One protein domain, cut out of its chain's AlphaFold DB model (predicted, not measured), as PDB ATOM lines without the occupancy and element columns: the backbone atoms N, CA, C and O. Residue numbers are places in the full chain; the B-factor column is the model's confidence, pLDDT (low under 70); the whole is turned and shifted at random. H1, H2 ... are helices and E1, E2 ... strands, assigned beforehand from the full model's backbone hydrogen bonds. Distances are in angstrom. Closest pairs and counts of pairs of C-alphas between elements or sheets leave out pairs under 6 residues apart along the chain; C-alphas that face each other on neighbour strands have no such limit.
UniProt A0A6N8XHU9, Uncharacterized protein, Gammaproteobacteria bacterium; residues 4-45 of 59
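AT A GLANCE: This is residues 4 to 45 of the 59 residues of an uncharacterized protein of Gammaproteobacteria bacterium (UniProt A0A6N8XHU9). This is a small, rounded fold of loops with little regular structure, with a short strand hairpin, E1 and E2, on one side and a single short helix, H1, on the other. Between them, residues 11 to 12 pair in parallel with residues 37 to 38, tying two loop stretches together. The printed part has 42 residues, 11 of them in named elements, in the order E1, E2, H1; the sheet, E1 - E2, is antiparallel and the class mixed. It is compact, with a radius of gyration of the C-alphas of 9.3 A and spans of 23 by 22 by 17 A.

HOW THE PARTS SIT: E1, residues 4 to 6, and E2, residues 26 to 29, form a hairpin of antiparallel neighbours at 152 degrees. N 5 and O 27 are within hydrogen-bond range at 3.0 A, as are N 27 and O 5 at 2.9 A. C-alphas 6 and 26 face each other at 4.2 A. H1, residues 40 to 43, is apart from E1; it is too short for any O i to N i+4 pair, and its one O i to N i+3 pair is not within range.

IN THESE COORDINATES: E1 begins at C-alpha 4 (-0.788, 24.800, 15.426) and is 7.0 A long. E2 is 10.1 A long. H1 is 5.2 A long and ends at C-alpha 43 (7.827, 30.416, 24.534).

THE WHOLE: The C-alphas of Asp 25 and Ser 44, the two farthest apart, are 24.8 A apart. The printed part has no cut. The link from E1 to E2, 19 residues, is long. Residues 44 to 45 have pLDDT under 70.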
ATOM      1  N   ARG A   4      -0.991  25.580  16.642       94.06
ATOM      2  CA  ARG A   4      -0.788  24.800  15.426       94.06
ATOM      3  C   ARG A   4       0.562  24.106  15.463       94.06
ATOM      4  O   ARG A   4       1.541  24.677  15.938       94.06
ATOM      5  N   ARG A   5       0.633  22.897  14.927       94.56
ATOM      6  CA  ARG A   5       1.895  22.216  14.609       94.56
ATOM      7  C   ARG A   5       1.744  21.471  13.299       94.56
ATOM      8  O   ARG A   5       0.637  21.050  12.972       94.56
ATOM      9  N   ARG A   6       2.842  21.255  12.580       94.62
ATOM     10  CA  ARG A   6       2.827  20.341  11.428       94.62
ATOM     11  C   ARG A   6       2.535  18.922  11.910       94.62
ATOM     12  O   ARG A   6       2.982  18.545  12.992       94.62
ATOM     13  N   THR A   7       1.831  18.128  11.114       92.12
ATOM     14  CA  THR A   7       1.557  16.710  11.421       92.12
ATOM     15  C   THR A   7       2.848  15.928  11.678       92.12
ATOM     16  O   THR A   7       2.909  15.134  12.615       92.12
ATOM     17  N   THR A   8       3.904  16.252  10.928       93.06
ATOM     18  CA  THR A   8       5.250  15.661  10.997       93.06
ATOM     19  C   THR A   8       6.156  16.230  12.096       93.06
ATOM     20  O   THR A   8       7.271  15.752  12.276       93.06
ATOM     21  N   SER A   9       5.723  17.258  12.836       91.81
ATOM     22  CA  SER A   9       6.532  17.917  13.871       91.81
ATOM     23  C   SER A   9       5.839  17.873  15.224       91.81
ATOM     24  O   SER A   9       4.624  18.017  15.306       91.81
ATOM     25  N   GLN A  10       6.607  17.745  16.305       92.50
ATOM     26  CA  GLN A  10       6.097  17.877  17.676       92.50
ATOM     27  C   GLN A  10       6.195  19.310  18.223       92.50
ATOM     28  O   GLN A  10       5.959  19.539  19.408       92.50
ATOM     29  N   THR A  11       6.544  20.282  17.377       93.88
ATOM     30  CA  THR A  11       6.693  21.680  17.784       93.88
ATOM     31  C   THR A  11       5.410  22.468  17.554       93.88
ATOM     32  O   THR A  11       4.928  22.582  16.429       93.88
ATOM     33  N   TRP A  12       4.878  23.050  18.623       93.56
ATOM     34  CA  TRP A  12       3.682  23.878  18.620       93.56
ATOM     35  C   TRP A  12       4.006  25.366  18.483       93.56
ATOM     36  O   TRP A  12       4.952  25.902  19.069       93.56
ATOM     37  N   HIS A  13       3.149  26.048  17.736       92.06
ATOM     38  CA  HIS A  13       3.180  27.474  17.464       92.06
ATOM     39  C   HIS A  13       1.817  28.043  17.834       92.06
ATOM     40  O   HIS A  13       0.808  27.490  17.422       92.06
ATOM     41  N   TRP A  14       1.749  29.134  18.591       87.81
ATOM     42  CA  TRP A  14       0.456  29.751  18.941       87.81
ATOM     43  C   TRP A  14       0.315  31.195  18.459       87.81
ATOM     44  O   TRP A  14      -0.779  31.754  18.462       87.81
ATOM     45  N   GLN A  15       1.419  31.801  18.018       83.75
ATOM     46  CA  GLN A  15       1.435  33.163  17.512       83.75
ATOM     47  C   GLN A  15       1.351  33.148  15.973       83.75
ATOM     48  O   GLN A  15       2.191  32.536  15.317       83.75
ATOM     49  N   LEU A  16       0.407  33.901  15.402       77.69
ATOM     50  CA  LEU A  16       0.270  34.065  13.945       77.69
ATOM     51  C   LEU A  16       1.528  34.671  13.300       77.69
ATOM     52  O   LEU A  16       1.911  34.295  12.206       77.69
ATOM     53  N   GLY A  17       2.228  35.555  14.017       81.56
ATOM     54  CA  GLY A  17       3.512  36.122  13.578       81.56
ATOM     55  C   GLY A  17       4.731  35.215  13.791       81.56
ATOM     56  O   GLY A  17       5.850  35.720  13.826       81.56
ATOM     57  N   CYS A  18       4.558  33.911  14.043       86.00
ATOM     58  CA  CYS A  18       5.704  33.007  14.096       86.00
ATOM     59  C   CYS A  18       6.202  32.809  12.668       86.00
ATOM     60  O   CYS A  18       5.459  32.323  11.827       86.00
ATOM     61  N   SER A  19       7.482  33.069  12.419       85.94
ATOM     62  CA  SER A  19       8.128  32.737  11.133       85.94
ATOM     63  C   SER A  19       7.981  31.263  10.718       85.94
ATOM     64  O   SER A  19       8.058  30.930   9.544       85.94
ATOM     65  N   LYS A  20       7.766  30.368  11.690       88.19
ATOM     66  CA  LYS A  20       7.542  28.931  11.479       88.19
ATOM     67  C   LYS A  20       6.069  28.533  11.610       88.19
ATOM     68  O   LYS A  20       5.779  27.353  11.793       88.19
ATOM     69  N   TRP A  21       5.148  29.497  11.573       89.94
ATOM     70  CA  TRP A  21       3.718  29.220  11.615       89.94
ATOM     71  C   TRP A  21       3.332  28.323  10.433       89.94
ATOM     72  O   TRP A  21       3.639  28.653   9.288       89.94
ATOM     73  N   PRO A  22       2.705  27.163  10.676       91.25
ATOM     74  CA  PRO A  22       2.334  26.283   9.588       91.25
ATOM     75  C   PRO A  22       1.018  26.740   8.946       91.25
ATOM     76  O   PRO A  22       0.003  26.926   9.622       91.25
ATOM     77  N   GLU A  23       1.052  26.893   7.623       91.31
ATOM     78  CA  GLU A  23      -0.098  27.286   6.793       91.31
ATOM     79  C   GLU A  23      -0.778  26.093   6.108       91.31
ATOM     80  O   GLU A  23      -1.936  26.188   5.717       91.31
ATOM     81  N   LYS A  24      -0.084  24.952   6.018       92.56
ATOM     82  CA  LYS A  24      -0.592  23.679   5.487       92.56
ATOM     83  C   LYS A  24      -0.125  22.494   6.329       92.56
ATOM     84  O   LYS A  24       0.811  22.637   7.122       92.56
ATOM     85  N   ASP A  25      -0.795  21.352   6.157       94.12
ATOM     86  CA  ASP A  25      -0.462  20.069   6.797       94.12
ATOM     87  C   ASP A  25      -0.276  20.189   8.316       94.12
ATOM     88  O   ASP A  25       0.658  19.643   8.914       94.12
ATOM     89  N   TYR A  26      -1.154  20.969   8.949       94.94
ATOM     90  CA  TYR A  26      -1.100  21.245  10.373       94.94
ATOM     91  C   TYR A  26      -2.302  20.680  11.108       94.94
ATOM     92  O   TYR A  26      -3.421  20.647  10.602       94.94
ATOM     93  N   VAL A  27      -2.066  20.310  12.359       94.38
ATOM     94  CA  VAL A  27      -3.133  20.108  13.334       94.38
ATOM     95  C   VAL A  27      -3.250  21.359  14.183       94.38
ATOM     96  O   VAL A  27      -2.239  21.998  14.496       94.38
ATOM     97  N   GLN A  28      -4.480  21.715  14.546       93.75
ATOM     98  CA  GLN A  28      -4.746  22.846  15.423       93.75
ATOM     99  C   GLN A  28      -5.572  22.443  16.637       93.75
ATOM    100  O   GLN A  28      -6.423  21.564  16.558       93.75
ATOM    101  N   THR A  29      -5.325  23.113  17.755       92.25
ATOM    102  CA  THR A  29      -6.089  22.966  18.994       92.25
ATOM    103  C   THR A  29      -6.263  24.330  19.645       92.25
ATOM    104  O   THR A  29      -5.370  25.179  19.601       92.25
ATOM    105  N   THR A  30      -7.421  24.554  20.251       89.56
ATOM    106  CA  THR A  30      -7.691  25.733  21.086       89.56
ATOM    107  C   THR A  30      -7.215  25.530  22.524       89.56
ATOM    108  O   THR A  30      -6.959  26.497  23.240       89.56
ATOM    109  N   LEU A  31      -7.042  24.272  22.940       88.62
ATOM    110  CA  LEU A  31      -6.522  23.897  24.248       88.62
ATOM    111  C   LEU A  31      -5.000  23.810  24.221       88.62
ATOM    112  O   LEU A  31      -4.417  23.373  23.224       88.62
ATOM    113  N   LYS A  32      -4.362  24.175  25.340       85.31
ATOM    114  CA  LYS A  32      -2.914  24.032  25.509       85.31
ATOM    115  C   LYS A  32      -2.526  22.561  25.282       85.31
ATOM    116  O   LYS A  32      -3.074  21.683  25.952       85.31
ATOM    117  N   PRO A  33      -1.614  22.275  24.343       86.69
ATOM    118  CA  PRO A  33      -1.238  20.907  24.034       86.69
ATOM    119  C   PRO A  33      -0.539  20.255  25.229       86.69
ATOM    120  O   PRO A  33       0.333  20.856  25.854       86.69
ATOM    121  N   LYS A  34      -0.935  19.015  25.539       87.81
ATOM    122  CA  LYS A  34      -0.338  18.208  26.618       87.81
ATOM    123  C   LYS A  34       0.973  17.533  26.202       87.81
ATOM    124  O   LYS A  34       1.707  17.052  27.054       87.81
ATOM    125  N   THR A  35       1.243  17.471  24.900       89.12
ATOM    126  CA  THR A  35       2.395  16.788  24.305       89.12
ATOM    127  C   THR A  35       3.125  17.708  23.333       89.12
ATOM    128  O   THR A  35       2.514  18.597  22.737       89.12
ATOM    129  N   GLY A  36       4.425  17.477  23.145       86.88
ATOM    130  CA  GLY A  36       5.281  18.292  22.282       86.88
ATOM    131  C   GLY A  36       5.853  19.533  22.973       86.88
ATOM    132  O   GLY A  36       5.655  19.755  24.166       86.88
ATOM    133  N   THR A  37       6.591  20.346  22.217       91.19
ATOM    134  CA  THR A  37       7.300  21.531  22.729       91.19
ATOM    135  C   THR A  37       6.833  22.795  22.025       91.19
ATOM    136  O   THR A  37       6.483  22.774  20.850       91.19
ATOM    137  N   LEU A  38       6.813  23.927  22.726       88.81
ATOM    138  CA  LEU A  38       6.573  25.218  22.083       88.81
ATOM    139  C   LEU A  38       7.827  25.669  21.333       88.81
ATOM    140  O   LEU A  38       8.949  25.467  21.797       88.81
ATOM    141  N   CYS A  39       7.647  26.320  20.187       89.50
ATOM    142  CA  CYS A  39       8.779  26.920  19.489       89.50
ATOM    143  C   CYS A  39       9.394  28.054  20.334       89.50
ATOM    144  O   CYS A  39       8.671  28.772  21.024       89.50
ATOM    145  N   GLY A  40      10.709  28.275  20.220       84.38
ATOM    146  CA  GLY A  40      11.422  29.294  21.008       84.38
ATOM    147  C   GLY A  40      10.874  30.724  20.864       84.38
ATOM    148  O   GLY A  40      10.852  31.484  21.819       84.38
ATOM    149  N   GLN A  41      10.341  31.095  19.694       82.62
ATOM    150  CA  GLN A  41       9.696  32.409  19.514       82.62
ATOM    151  C   GLN A  41       8.333  32.501  20.213       82.62
ATOM    152  O   GLN A  41       7.847  33.596  20.498       82.62
ATOM    153  N   CYS A  42       7.675  31.360  20.413       83.25
ATOM    154  CA  CYS A  42       6.368  31.258  21.043       83.25
ATOM    155  C   CYS A  42       6.484  31.082  22.566       83.25
ATOM    156  O   CYS A  42       5.595  31.539  23.276       83.25
ATOM    157  N   THR A  43       7.563  30.486  23.085       79.38
ATOM    158  CA  THR A  43       7.827  30.416  24.534       79.38
ATOM    159  C   THR A  43       8.084  31.798  25.128       79.38
ATOM    160  O   THR A  43       7.545  32.122  26.180       79.38
ATOM    161  N   SER A  44       8.842  32.653  24.436       67.06
ATOM    162  CA  SER A  44       9.190  33.989  24.941       67.06
ATOM    163  C   SER A  44       8.004  34.957  25.021       67.06
ATOM    164  O   SER A  44       8.055  35.911  25.789       67.06
ATOM    165  N   LYS A  45       6.936  34.730  24.244       58.44
ATOM    166  CA  LYS A  45       5.773  35.636  24.160       58.44
ATOM    167  C   LYS A  45       4.584  35.220  25.022       58.44
ATOM    168  O   LYS A  45       3.589  35.933  25.050       58.44
TER     169      LYS A  45